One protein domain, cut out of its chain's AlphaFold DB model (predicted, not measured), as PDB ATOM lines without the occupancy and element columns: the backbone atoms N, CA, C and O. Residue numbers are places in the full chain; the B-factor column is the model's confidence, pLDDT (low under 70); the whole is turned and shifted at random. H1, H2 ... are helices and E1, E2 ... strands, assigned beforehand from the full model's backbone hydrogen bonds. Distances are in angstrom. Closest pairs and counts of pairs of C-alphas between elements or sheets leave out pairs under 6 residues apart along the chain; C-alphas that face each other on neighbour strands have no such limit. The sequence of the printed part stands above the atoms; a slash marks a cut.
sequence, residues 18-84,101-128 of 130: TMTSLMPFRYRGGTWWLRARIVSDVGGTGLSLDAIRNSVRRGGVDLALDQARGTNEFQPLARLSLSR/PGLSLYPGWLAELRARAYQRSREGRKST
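AT A GLANCE: This is residues 18 to 84 and 101 to 128 of the 130 residues of an uncharacterized protein of Mycobacterium conspicuum (UniProt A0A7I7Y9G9). A long, narrow, strongly twisted sheet makes the body, with the long strands E3, E4 and E5 side by side and the short E1, E2 and E6 beyond E3. Helix H1 sits at one end of this sheet, by the ends of E4 and E5, and H2 starts by E6 near the other end and sticks out as an arm with residues 112 to 126; neither helix covers the sheet. The printed part has 95 residues, with named elements in the order E1, E2, E3, H1, E4, E5, E6, H2, and its class is mixed, helices and strands. The sheet is branched, its neighbour pairs antiparallel. The whole is loose, with a radius of gyration of the C-alphas of 16.9 A and spans of 44 by 42 by 25 A.

IN THESE COORDINATES: E1, residues 18 to 20, begins at C-alpha 18 (60.486, 89.709, 102.416). E2 is residues 25 to 27, and E3, residues 30 to 38, is 26.2 A long. H1, residues 49 to 58, measures 14.3 A. E4, residues 61 to 69, measures 26.8 A, and E5, residues 75 to 82, 21.6 A. E6 is residues 103 to 105. H2, residues 108 to 126, measures 27.3 A and ends at C-alpha 126 (47.367, 119.535, 97.743).

HOW THE PARTS SIT: E3 pairs in a staggered way: E1 and E2 lie on one side of it, E4 on the other side. E1 and E3 are antiparallel at 153 degrees, with N 19 and O 36 2.9 A apart, within hydrogen-bond range. E2 and E3 form a hairpin, with N 25 and O 32 at 2.8 A. On the other side of E2 lies E6, antiparallel, with N 26 and O 104 at 2.7 A. E3 and E4 are antiparallel at 157 degrees, with N 35 and O 66 at 2.9 A. E4 and E5 form a hairpin, with N 63 and O 80 at 2.8 A. H1 is on the sheet but only grazes it, with residues 52 to 57; the closest C-alphas of H1 and E4 are those of Ser 55 and Val 61, 6.3 A apart. H2 is only just on the sheet, with 5 pairs of C-alphas within 10 A, and only grazes it with residues 108 to 112; the closest C-alphas of H2 and E6 are those of Leu 105 and Ala 111, 6.0 A apart. H1 and H2 are apart. In H1 and H2 every O i to N i+4 pair is within hydrogen-bond range.

THE WHOLE: The two C-alphas farthest apart are those of Asn 72 and Thr 128, 45.2 A. Residues 85 to 100 are not printed, and C-alphas 84 and 101 are 27.3 A apart across this cut, which falls in the link from E5 to E6. Of the links printed whole, E3 to H1 is short and the others are tight. Residues 45 to 50 and 112 to 128 stand free. The mean pLDDT of the printed part is 87.3, and residues 120 to 128 are under 70.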
ATOM      1  N   THR A  18      61.154  89.974 103.684       87.44
ATOM      2  CA  THR A  18      60.486  89.709 102.416       87.44
ATOM      3  C   THR A  18      59.360  90.710 102.193       87.44
ATOM      4  O   THR A  18      58.443  90.827 103.005       87.44
ATOM      5  N   MET A  19      59.417  91.413 101.069       91.44
ATOM      6  CA  MET A  19      58.362  92.298 100.586       91.44
ATOM      7  C   MET A  19      57.810  91.696  99.302       91.44
ATOM      8  O   MET A  19      58.574  91.370  98.401       91.44
ATOM      9  N   THR A  20      56.499  91.527  99.195       90.94
ATOM     10  CA  THR A  20      55.863  91.017  97.975       90.94
ATOM     11  C   THR A  20      54.968  92.078  97.370       90.94
ATOM     12  O   THR A  20      54.447  92.944  98.076       90.94
ATOM     13  N   SER A  21      54.758  92.008  96.058       90.25
ATOM     14  CA  SER A  21      53.711  92.802  95.429       90.25
ATOM     15  C   SER A  21      52.370  92.500  96.105       90.25
ATOM     16  O   SER A  21      52.049  91.345  96.379       90.25
ATOM     17  N   LEU A  22      51.592  93.544  96.396       86.50
ATOM     18  CA  LEU A  22      50.282  93.397  97.045       86.50
ATOM     19  C   LEU A  22      49.289  92.629  96.160       86.50
ATOM     20  O   LEU A  22      48.417  91.921  96.649       86.50
ATOM     21  N   MET A  23      49.431  92.793  94.851       89.00
ATOM     22  CA  MET A  23      48.649  92.121  93.827       89.00
ATOM     23  C   MET A  23      49.576  91.743  92.671       89.00
ATOM     24  O   MET A  23      50.640  92.361  92.524       89.00
ATOM     25  N   PRO A  24      49.230  90.727  91.873       91.62
ATOM     26  CA  PRO A  24      50.057  90.333  90.753       91.62
ATOM     27  C   PRO A  24      49.932  91.304  89.575       91.62
ATOM     28  O   PRO A  24      48.974  92.067  89.435       91.62
ATOM     29  N   PHE A  25      50.903  91.213  88.680       92.38
ATOM     30  CA  PHE A  25      50.939  91.927  87.416       92.38
ATOM     31  C   PHE A  25      50.555  90.998  86.270       92.38
ATOM     32  O   PHE A  25      50.894  89.817  86.284       92.38
ATOM     33  N   ARG A  26      49.907  91.522  85.234       93.06
ATOM     34  CA  ARG A  26      49.760  90.838  83.954       93.06
ATOM     35  C   ARG A  26      50.838  91.325  82.994       93.06
ATOM     36  O   ARG A  26      50.980  92.523  82.778       93.06
ATOM     37  N   TYR A  27      51.584  90.385  82.423       94.00
ATOM     38  CA  TYR A  27      52.645  90.650  81.455       94.00
ATOM     39  C   TYR A  27      52.785  89.472  80.490       94.00
ATOM     40  O   TYR A  27      52.864  88.320  80.928       94.00
ATOM     41  N   ARG A  28      52.797  89.752  79.176       92.75
ATOM     42  CA  ARG A  28      52.925  88.747  78.094       92.75
ATOM     43  C   ARG A  28      52.012  87.519  78.277       92.75
ATOM     44  O   ARG A  28      52.447  86.378  78.161       92.75
ATOM     45  N   GLY A  29      50.746  87.756  78.624       91.88
ATOM     46  CA  GLY A  29      49.745  86.697  78.827       91.88
ATOM     47  C   GLY A  29      49.906  85.876  80.114       91.88
ATOM     48  O   GLY A  29      49.139  84.944  80.339       91.88
ATOM     49  N   GLY A  30      50.874  86.203  80.974       94.12
ATOM     50  CA  GLY A  30      51.061  85.588  82.286       94.12
ATOM     51  C   GLY A  30      50.680  86.521  83.431       94.12
ATOM     52  O   GLY A  30      50.728  87.742  83.291       94.12
ATOM     53  N   THR A  31      50.342  85.923  84.569       96.00
ATOM     54  CA  THR A  31      50.175  86.608  85.855       96.00
ATOM     55  C   THR A  31      51.446  86.411  86.668       96.00
ATOM     56  O   THR A  31      51.904  85.278  86.793       96.00
ATOM     57  N   TRP A  32      52.018  87.482  87.203       96.25
ATOM     58  CA  TRP A  32      53.340  87.493  87.816       96.25
ATOM     59  C   TRP A  32      53.311  88.143  89.192       96.25
ATOM     60  O   TRP A  32      52.793  89.245  89.357       96.25
ATOM     61  N   TRP A  33      53.917  87.479  90.168       96.50
ATOM     62  CA  TRP A  33      54.213  88.037  91.479       96.50
ATOM     63  C   TRP A  33      55.664  88.475  91.537       96.50
ATOM     64  O   TRP A  33      56.533  87.790  91.001       96.50
ATOM     65  N   LEU A  34      55.920  89.580  92.231       95.69
ATOM     66  CA  LEU A  34      57.269  90.040  92.529       95.69
ATOM     67  C   LEU A  34      57.536  89.943  94.023       95.69
ATOM     68  O   LEU A  34      56.649  90.177  94.849       95.69
ATOM     69  N   ARG A  35      58.781  89.629  94.356       95.94
ATOM     70  CA  ARG A  35      59.284  89.596  95.720       95.94
ATOM     71  C   ARG A  35      60.622  90.312  95.782       95.94
ATOM     72  O   ARG A  35      61.479  90.071  94.945       95.94
ATOM     73  N   ALA A  36      60.802  91.154  96.785       95.56
ATOM     74  CA  ALA A  36      62.051  91.823  97.096       95.56
ATOM     75  C   ALA A  36      62.544  91.396  98.481       95.56
ATOM     76  O   ALA A  36      61.744  91.199  99.401       95.56
ATOM     77  N   ARG A  37      63.861  91.262  98.629       94.62
ATOM     78  CA  ARG A  37      64.531  91.020  99.912       94.62
ATOM     79  C   ARG A  37      65.773  91.886 100.003       94.62
ATOM     80  O   ARG A  37      66.595  91.831  99.093       94.62
ATOM     81  N   ILE A  38      65.931  92.638 101.088       93.44
ATOM     82  CA  ILE A  38      67.198  93.321 101.378       93.44
ATOM     83  C   ILE A  38      68.213  92.253 101.785       93.44
ATOM     84  O   ILE A  38      67.992  91.525 102.755       93.44
ATOM     85  N   VAL A  39      69.292  92.134 101.011       93.12
ATOM     86  CA  VAL A  39      70.351  91.132 101.225       93.12
ATOM     87  C   VAL A  39      71.598  91.720 101.877       93.12
ATOM     88  O   VAL A  39      72.412  90.970 102.405       93.12
ATOM     89  N   SER A  40      71.745  93.046 101.861       90.44
ATOM     90  CA  SER A  40      72.774  93.731 102.642       90.44
ATOM     91  C   SER A  40      72.460  93.677 104.133       90.44
ATOM     92  O   SER A  40      71.296  93.728 104.536       90.44
ATOM     93  N   ASP A  41      73.511  93.658 104.948       87.38
ATOM     94  CA  ASP A  41      73.372  93.937 106.370       87.38
ATOM     95  C   ASP A  41      73.043  95.424 106.565       87.38
ATOM     96  O   ASP A  41      73.790  96.317 106.154       87.38
ATOM     97  N   VAL A  42      71.884  95.679 107.161       87.19
ATOM     98  CA  VAL A  42      71.414  97.014 107.514       87.19
ATOM     99  C   VAL A  42      71.274  97.023 109.027       87.19
ATOM    100  O   VAL A  42      70.276  96.546 109.567       87.19
ATOM    101  N   GLY A  43      72.300  97.543 109.700       79.19
ATOM    102  CA  GLY A  43      72.348  97.595 111.159       79.19
ATOM    103  C   GLY A  43      71.273  98.495 111.778       79.19
ATOM    104  O   GLY A  43      70.655  99.313 111.103       79.19
ATOM    105  N   GLY A  44      71.099  98.388 113.095       77.69
ATOM    106  CA  GLY A  44      70.077  99.115 113.854       77.69
ATOM    107  C   GLY A  44      68.836  98.268 114.149       77.69
ATOM    108  O   GLY A  44      68.699  97.143 113.678       77.69
ATOM    109  N   THR A  45      67.937  98.804 114.974       77.19
ATOM    110  CA  THR A  45      66.697  98.130 115.388       77.19
ATOM    111  C   THR A  45      65.484  98.731 114.689       77.19
ATOM    112  O   THR A  45      65.370  99.952 114.570       77.19
ATOM    113  N   GLY A  46      64.543  97.879 114.288       82.69
ATOM    114  CA  GLY A  46      63.313  98.294 113.624       82.69
ATOM    115  C   GLY A  46      63.530  98.781 112.188       82.69
ATOM    116  O   GLY A  46      64.576  98.572 111.575       82.69
ATOM    117  N   LEU A  47      62.512  99.440 111.637       87.06
ATOM    118  CA  LEU A  47      62.505  99.954 110.263       87.06
ATOM    119  C   LEU A  47      63.025 101.404 110.202       87.06
ATOM    120  O   LEU A  47      62.345 102.308 109.722       87.06
ATOM    121  N   SER A  48      64.237 101.639 110.716       89.88
ATOM    122  CA  SER A  48      64.856 102.974 110.744       89.88
ATOM    123  C   SER A  48      65.320 103.428 109.356       89.88
ATOM    124  O   SER A  48      66.129 102.756 108.713       89.88
ATOM    125  N   LEU A  49      64.862 104.592 108.890       90.38
ATOM    126  CA  LEU A  49      65.357 105.180 107.637       90.38
ATOM    127  C   LEU A  49      66.798 105.693 107.763       90.38
ATOM    128  O   LEU A  49      67.537 105.669 106.779       90.38
ATOM    129  N   ASP A  50      67.237 106.080 108.962       91.56
ATOM    130  CA  ASP A  50      68.629 106.473 109.202       91.56
ATOM    131  C   ASP A  50      69.590 105.295 109.044       91.56
ATOM    132  O   ASP A  50      70.689 105.457 108.514       91.56
ATOM    133  N   ALA A  51      69.164 104.085 109.421       91.94
ATOM    134  CA  ALA A  51      69.931 102.868 109.174       91.94
ATOM    135  C   ALA A  51      70.167 102.623 107.674       91.94
ATOM    136  O   ALA A  51      71.296 102.336 107.258       91.94
ATOM    137  N   ILE A  52      69.128 102.799 106.850       92.44
ATOM    138  CA  ILE A  52      69.235 102.717 105.386       92.44
ATOM    139  C   ILE A  52      70.148 103.825 104.862       92.44
ATOM    140  O   ILE A  52      71.094 103.539 104.133       92.44
ATOM    141  N   ARG A  53      69.929 105.077 105.284       93.31
ATOM    142  CA  ARG A  53      70.728 106.241 104.872       93.31
ATOM    143  C   ARG A  53      72.218 106.034 105.137       93.31
ATOM    144  O   ARG A  53      73.049 106.272 104.262       93.31
ATOM    145  N   ASN A  54      72.549 105.564 106.334       93.38
ATOM    146  CA  ASN A  54      73.922 105.301 106.735       93.38
ATOM    147  C   ASN A  54      74.529 104.128 105.953       93.38
ATOM    148  O   ASN A  54      75.699 104.189 105.590       93.38
ATOM    149  N   SER A  55      73.746 103.092 105.646       93.44
ATOM    150  CA  SER A  55      74.212 101.959 104.832       93.44
ATOM    151  C   SER A  55      74.487 102.378 103.385       93.44
ATOM    152  O   SER A  55      75.554 102.078 102.854       93.44
ATOM    153  N   VAL A  56      73.607 103.190 102.786       94.88
ATOM    154  CA  VAL A  56      73.835 103.768 101.452       94.88
ATOM    155  C   VAL A  56      75.120 104.601 101.425       94.88
ATOM    156  O   VAL A  56      75.940 104.416 100.533       94.88
ATOM    157  N   ARG A  57      75.358 105.449 102.436       94.00
ATOM    158  CA  ARG A  57      76.595 106.252 102.544       94.00
ATOM    159  C   ARG A  57      77.872 105.419 102.689       94.00
ATOM    160  O   ARG A  57      78.930 105.892 102.296       94.00
ATOM    161  N   ARG A  58      77.792 104.215 103.264       91.94
ATOM    162  CA  ARG A  58      78.954 103.343 103.512       91.94
ATOM    163  C   ARG A  58      79.282 102.377 102.373       91.94
ATOM    164  O   ARG A  58      80.336 101.756 102.424       91.94
ATOM    165  N   GLY A  59      78.408 102.220 101.380       90.38
ATOM    166  CA  GLY A  59      78.642 101.257 100.297       90.38
ATOM    167  C   GLY A  59      77.403 100.804  99.531       90.38
ATOM    168  O   GLY A  59      77.538 100.071  98.557       90.38
ATOM    169  N   GLY A  60      76.213 101.250  99.932       93.75
ATOM    170  CA  GLY A  60      74.965 100.926  99.249       93.75
ATOM    171  C   GLY A  60      74.095  99.932 100.017       93.75
ATOM    172  O   GLY A  60      74.469  99.422 101.072       93.75
ATOM    173  N   VAL A  61      72.903  99.679  99.483       94.56
ATOM    174  CA  VAL A  61      71.989  98.629  99.956       94.56
ATOM    175  C   VAL A  61      71.525  97.813  98.761       94.56
ATOM    176  O   VAL A  61      70.973  98.363  97.810       94.56
ATOM    177  N   ASP A  62      71.717  96.503  98.824       95.44
ATOM    178  CA  ASP A  62      71.331  95.573  97.777       95.44
ATOM    179  C   ASP A  62      70.038  94.842  98.109       95.44
ATOM    180  O   ASP A  62      69.810  94.377  99.232       95.44
ATOM    181  N   LEU A  63      69.217  94.684  97.078       95.25
ATOM    182  CA  LEU A  63      67.979  93.937  97.109       95.25
ATOM    183  C   LEU A  63      68.014  92.835  96.052       95.25
ATOM    184  O   LEU A  63      68.322  93.082  94.885       95.25
ATOM    185  N   ALA A  64      67.648  91.622  96.453       96.94
ATOM    186  CA  ALA A  64      67.322  90.548  95.528       96.94
ATOM    187  C   ALA A  64      65.855  90.673  95.109       96.94
ATOM    188  O   ALA A  64      64.976  90.774  95.970       96.94
ATOM    189  N   LEU A  65      65.603  90.654  93.803       97.44
ATOM    190  CA  LEU A  65      64.273  90.590  93.216       97.44
ATOM    191  C   LEU A  65      64.042  89.186  92.661       97.44
ATOM    192  O   LEU A  65      64.813  88.713  91.827       97.44
ATOM    193  N   ASP A  66      62.957  88.558  93.094       97.75
ATOM    194  CA  ASP A  66      62.478  87.268  92.609       97.75
ATOM    195  C   ASP A  66      61.104  87.449  91.940       97.75
ATOM    196  O   ASP A  66      60.352  88.375  92.267       97.75
ATOM    197  N   GLN A  67      60.738  86.531  91.048       97.50
ATOM    198  CA  GLN A  67      59.432  86.495  90.394       97.50
ATOM    199  C   GLN A  67      58.802  85.104  90.429       97.50
ATOM    200  O   GLN A  67      59.510  84.104  90.406       97.50
ATOM    201  N   ALA A  68      57.474  85.040  90.409       97.69
ATOM    202  CA  ALA A  68      56.724  83.797  90.243       97.69
ATOM    203  C   ALA A  68      55.603  83.983  89.219       97.69
ATOM    204  O   ALA A  68      54.875  84.975  89.273       97.69
ATOM    205  N   ARG A  69      55.428  83.027  88.300       96.81
ATOM    206  CA  ARG A  69      54.288  83.009  87.371       96.81
ATOM    207  C   ARG A  69      53.127  82.234  87.992       96.81
ATOM    208  O   ARG A  69      53.267  81.052  88.283       96.81
ATOM    209  N   GLY A  70      51.968  82.867  88.150       92.94
ATOM    210  CA  GLY A  70      50.787  82.248  88.751       92.94
ATOM    211  C   GLY A  70      51.065  81.788  90.181       92.94
ATOM    212  O   GLY A  70      51.372  82.609  91.040       92.94
ATOM    213  N   THR A  71      50.953  80.484  90.422       92.75
ATOM    214  CA  THR A  71      51.216  79.832  91.716       92.75
ATOM    215  C   THR A  71      52.550  79.082  91.749       92.75
ATOM    216  O   THR A  71      52.775  78.294  92.664       92.75
ATOM    217  N   ASN A  72      53.410  79.272  90.742       96.25
ATOM    218  CA  ASN A  72      54.721  78.629  90.697       96.25
ATOM    219  C   ASN A  72      55.641  79.162  91.803       96.25
ATOM    220  O   ASN A  72      55.378  80.197  92.420       96.25
ATOM    221  N   GLU A  73      56.755  78.470  92.022       96.56
ATOM    222  CA  GLU A  73      57.784  78.933  92.945       96.56
ATOM    223  C   GLU A  73      58.442  80.235  92.470       96.56
ATOM    224  O   GLU A  73      58.506  80.545  91.276       96.56
ATOM    225  N   PHE A  74      58.943  81.006  93.435       97.00
ATOM    226  CA  PHE A  74      59.715  82.205  93.145       97.00
ATOM    227  C   PHE A  74      61.116  81.838  92.663       97.00
ATOM    228  O   PHE A  74      61.868  81.174  93.372       97.00
ATOM    229  N   GLN A  75      61.481  82.370  91.504       97.69
ATOM    230  CA  GLN A  75      62.802  82.263  90.900       97.69
ATOM    231  C   GLN A  75      63.496  83.634  90.866       97.69
ATOM    232  O   GLN A  75      62.803  84.652  90.766       97.69
ATOM    233  N   PRO A  76      64.838  83.691  90.899       97.75
ATOM    234  CA  PRO A  76      65.569  84.946  90.765       97.75
ATOM    235  C   PRO A  76      65.186  85.707  89.488       97.75
ATOM    236  O   PRO A  76      65.029  85.107  88.421       97.75
ATOM    237  N   LEU A  77      65.046  87.027  89.602       97.06
ATOM    238  CA  LEU A  77      64.772  87.940  88.491       97.06
ATOM    239  C   LEU A  77      65.914  88.941  88.295       97.06
ATOM    240  O   LEU A  77      66.424  89.075  87.187       97.06
ATOM    241  N   ALA A  78      66.293  89.668  89.346       97.50
ATOM    242  CA  ALA A  78      67.264  90.756  89.243       97.50
ATOM    243  C   ALA A  78      67.885  91.123  90.599       97.50
ATOM    244  O   ALA A  78      67.425  90.690  91.656       97.50
ATOM    245  N   ARG A  79      68.910  91.981  90.563       96.75
ATOM    246  CA  ARG A  79      69.456  92.675  91.735       96.75
ATOM    247  C   ARG A  79      69.252  94.174  91.565       96.75
ATOM    248  O   ARG A  79      69.511  94.710  90.492       96.75
ATOM    249  N   LEU A  80      68.789  94.831  92.621       95.44
ATOM    250  CA  LEU A  80      68.649  96.282  92.693       95.44
ATOM    251  C   LEU A  80      69.621  96.818  93.741       95.44
ATOM    252  O   LEU A  80      69.609  96.344  94.872       95.44
ATOM    253  N   SER A  81      70.414  97.820  93.375       95.56
ATOM    254  CA  SER A  81      71.383  98.450  94.274       95.56
ATOM    255  C   SER A  81      71.015  99.911  94.504       95.56
ATOM    256  O   SER A  81      70.958 100.710  93.570       95.56
ATOM    257  N   LEU A  82      70.778 100.268  95.762       94.56
ATOM    258  CA  LEU A  82      70.602 101.645  96.207       94.56
ATOM    259  C   LEU A  82      71.982 102.213  96.536       94.56
ATOM    260  O   LEU A  82      72.540 101.915  97.589       94.56
ATOM    261  N   SER A  83      72.549 103.002  95.627       94.75
ATOM    262  CA  SER A  83      73.939 103.475  95.722       94.75
ATOM    263  C   SER A  83      74.080 104.948  96.097       94.75
ATOM    264  O   SER A  83      75.173 105.397  96.434       94.75
ATOM    265  N   ARG A  84      72.995 105.726  96.039       93.25
ATOM    266  CA  ARG A  84      73.048 107.175  96.236       93.25
ATOM    267  C   ARG A  84      71.788 107.702  96.913       93.25
ATOM    268  O   ARG A  84      70.681 107.261  96.620       93.25
ATOM    269  N   PRO A 101      54.833  99.824  79.380       85.50
ATOM    270  CA  PRO A 101      54.076  99.244  78.273       85.50
ATOM    271  C   PRO A 101      53.956  97.715  78.361       85.50
ATOM    272  O   PRO A 101      54.943  96.998  78.532       85.50
ATOM    273  N   GLY A 102      52.726  97.212  78.236       87.19
ATOM    274  CA  GLY A 102      52.417  95.778  78.301       87.19
ATOM    275  C   GLY A 102      52.341  95.183  79.712       87.19
ATOM    276  O   GLY A 102      52.058  93.988  79.834       87.19
ATOM    277  N   LEU A 103      52.566  95.984  80.759       89.62
ATOM    278  CA  LEU A 103      52.352  95.617  82.156       89.62
ATOM    279  C   LEU A 103      51.017  96.193  82.640       89.62
ATOM    280  O   LEU A 103      50.744  97.374  82.448       89.62
ATOM    281  N   SER A 104      50.200  95.390  83.312       89.25
ATOM    282  CA  SER A 104      49.031  95.896  84.038       89.25
ATOM    283  C   SER A 104      48.872  95.217  85.391       89.25
ATOM    284  O   SER A 104      49.477  94.182  85.651       89.25
ATOM    285  N   LEU A 105      48.082  95.805  86.284       87.81
ATOM    286  CA  LEU A 105      47.770  95.219  87.587       87.81
ATOM    287  C   LEU A 105      46.575  94.266  87.476       87.81
ATOM    288  O   LEU A 105      45.650  94.504  86.697       87.81
ATOM    289  N   TYR A 106      46.583  93.186  88.256       85.94
ATOM    290  CA  TYR A 106      45.523  92.180  88.268       85.94
ATOM    291  C   TYR A 106      45.156  91.788  89.711       85.94
ATOM    292  O   TYR A 106      46.057  91.650  90.529       85.94
ATOM    293  N   PRO A 107      43.874  91.548  90.045       85.44
ATOM    294  CA  PRO A 107      42.694  91.741  89.204       85.44
ATOM    295  C   PRO A 107      42.349  93.230  89.027       85.44
ATOM    296  O   PRO A 107      42.624  94.050  89.901       85.44
ATOM    297  N   GLY A 108      41.721  93.574  87.897       79.56
ATOM    298  CA  GLY A 108      41.449  94.970  87.520       79.56
ATOM    299  C   GLY A 108      40.642  95.754  88.562       79.56
ATOM    300  O   GLY A 108      40.993  96.886  88.875       79.56
ATOM    301  N   TRP A 109      39.647  95.124  89.195       79.94
ATOM    302  CA  TRP A 109      38.816  95.775  90.218       79.94
ATOM    303  C   TRP A 109      39.630  96.279  91.423       79.94
ATOM    304  O   TRP A 109      39.336  97.336  91.982       79.94
ATOM    305  N   LEU A 110      40.682  95.551  91.821       80.69
ATOM    306  CA  LEU A 110      41.536  95.949  92.941       80.69
ATOM    307  C   LEU A 110      42.469  97.094  92.533       80.69
ATOM    308  O   LEU A 110      42.743  97.992  93.334       80.69
ATOM    309  N   ALA A 111      42.921  97.094  91.278       77.25
ATOM    310  CA  ALA A 111      43.675  98.204  90.714       77.25
ATOM    311  C   ALA A 111      42.828  99.489  90.672       77.25
ATOM    312  O   ALA A 111      43.300 100.541  91.101       77.25
ATOM    313  N   GLU A 112      41.561  99.399  90.258       76.94
ATOM    314  CA  GLU A 112      40.617 100.525  90.251       76.94
ATOM    315  C   GLU A 112      40.332 101.061  91.659       76.94
ATOM    316  O   GLU A 112      40.338 102.275  91.876       76.94
ATOM    317  N   LEU A 113      40.133 100.173  92.640       80.12
ATOM    318  CA  LEU A 113      39.965 100.568  94.039       80.12
ATOM    319  C   LEU A 113      41.183 101.361  94.538       80.12
ATOM    320  O   LEU A 113      41.033 102.417  95.160       80.12
ATOM    321  N   ARG A 114      42.395 100.884  94.228       75.81
ATOM    322  CA  ARG A 114      43.643 101.571  94.588       75.81
ATOM    323  C   ARG A 114      43.793 102.907  93.870       75.81
ATOM    324  O   ARG A 114      44.206 103.866  94.515       75.81
ATOM    325  N   ALA A 115      43.405 103.003  92.600       76.25
ATOM    326  CA  ALA A 115      43.431 104.260  91.851       76.25
ATOM    327  C   ALA A 115      42.602 105.349  92.552       76.25
ATOM    328  O   ALA A 115      43.080 106.462  92.768       76.25
ATOM    329  N   ARG A 116      41.385 105.000  92.990       76.38
ATOM    330  CA  ARG A 116      40.492 105.920  93.712       76.38
ATOM    331  C   ARG A 116      41.073 106.340  95.064       76.38
ATOM    332  O   ARG A 116      41.008 107.516  95.420       76.38
ATOM    333  N   ALA A 117      41.665 105.402  95.807       72.06
ATOM    334  CA  ALA A 117      42.303 105.691  97.092       72.06
ATOM    335  C   ALA A 117      43.520 106.625  96.942       72.06
ATOM    336  O   ALA A 117      43.635 107.612  97.673       72.06
ATOM    337  N   TYR A 118      44.397 106.369  95.963       70.19
ATOM    338  CA  TYR A 118      45.545 107.239  95.694       70.19
ATOM    339  C   TYR A 118      45.135 108.608  95.157       70.19
ATOM    340  O   TYR A 118      45.748 109.607  95.527       70.19
ATOM    341  N   GLN A 119      44.088 108.698  94.334       70.25
ATOM    342  CA  GLN A 119      43.553 109.986  93.890       70.25
ATOM    343  C   GLN A 119      43.137 110.868  95.071       70.25
ATOM    344  O   GLN A 119      43.626 111.990  95.185       70.25
ATOM    345  N   ARG A 120      42.340 110.337  96.003       62.81
ATOM    346  CA  ARG A 120      41.900 111.090  97.187       62.81
ATOM    347  C   ARG A 120      43.055 111.464  98.121       62.81
ATOM    348  O   ARG A 120      43.071 112.561  98.668       62.81
ATOM    349  N   SER A 121      44.061 110.596  98.262       67.81
ATOM    350  CA  SER A 121      45.289 110.916  99.011       67.81
ATOM    351  C   SER A 121      46.064 112.093  98.398       67.81
ATOM    352  O   SER A 121      46.654 112.884  99.135       67.81
ATOM    353  N   ARG A 122      46.072 112.225  97.064       67.75
ATOM    354  CA  ARG A 122      46.724 113.345  96.362       67.75
ATOM    355  C   ARG A 122      45.940 114.645  96.510       67.75
ATOM    356  O   ARG A 122      46.545 115.687  96.740       67.75
ATOM    357  N   GLU A 123      44.617 114.582  96.388       67.50
ATOM    358  CA  GLU A 123      43.730 115.739  96.574       67.50
ATOM    359  C   GLU A 123      43.862 116.312  97.993       67.50
ATOM    360  O   GLU A 123      44.008 117.524  98.146       67.50
ATOM    361  N   GLY A 124      43.938 115.446  99.011       63.34
ATOM    362  CA  GLY A 124      44.167 115.852 100.402       63.34
ATOM    363  C   GLY A 124      45.532 116.508 100.649       63.34
ATOM    364  O   GLY A 124      45.616 117.498 101.362       63.34
ATOM    365  N   ARG A 125      46.610 116.018 100.018       58.69
ATOM    366  CA  ARG A 125      47.955 116.609 100.172       58.69
ATOM    367  C   ARG A 125      48.102 117.979  99.511       58.69
ATOM    368  O   ARG A 125      48.808 118.834 100.031       58.69
ATOM    369  N   LYS A 126      47.396 118.217  98.402       58.16
ATOM    370  CA  LYS A 126      47.367 119.535  97.743       58.16
ATOM    371  C   LYS A 126      46.559 120.583  98.508       58.16
ATOM    372  O   LYS A 126      46.743 121.767  98.262       58.16
ATOM    373  N   SER A 127      45.673 120.165  99.411       50.09
ATOM    374  CA  SER A 127      44.798 121.065 100.174       50.09
ATOM    375  C   SER A 127      45.357 121.457 101.550       50.09
ATOM    376  O   SER A 127      44.716 122.217 102.262       50.09
ATOM    377  N   THR A 128      46.564 121.007 101.918       49.06
ATOM    378  CA  THR A 128      47.274 121.430 103.149       49.06
ATOM    379  C   THR A 128      48.285 122.564 102.908       49.06
ATOM    380  O   THR A 128      49.039 122.923 103.804       49.06
TER     381      THR A 128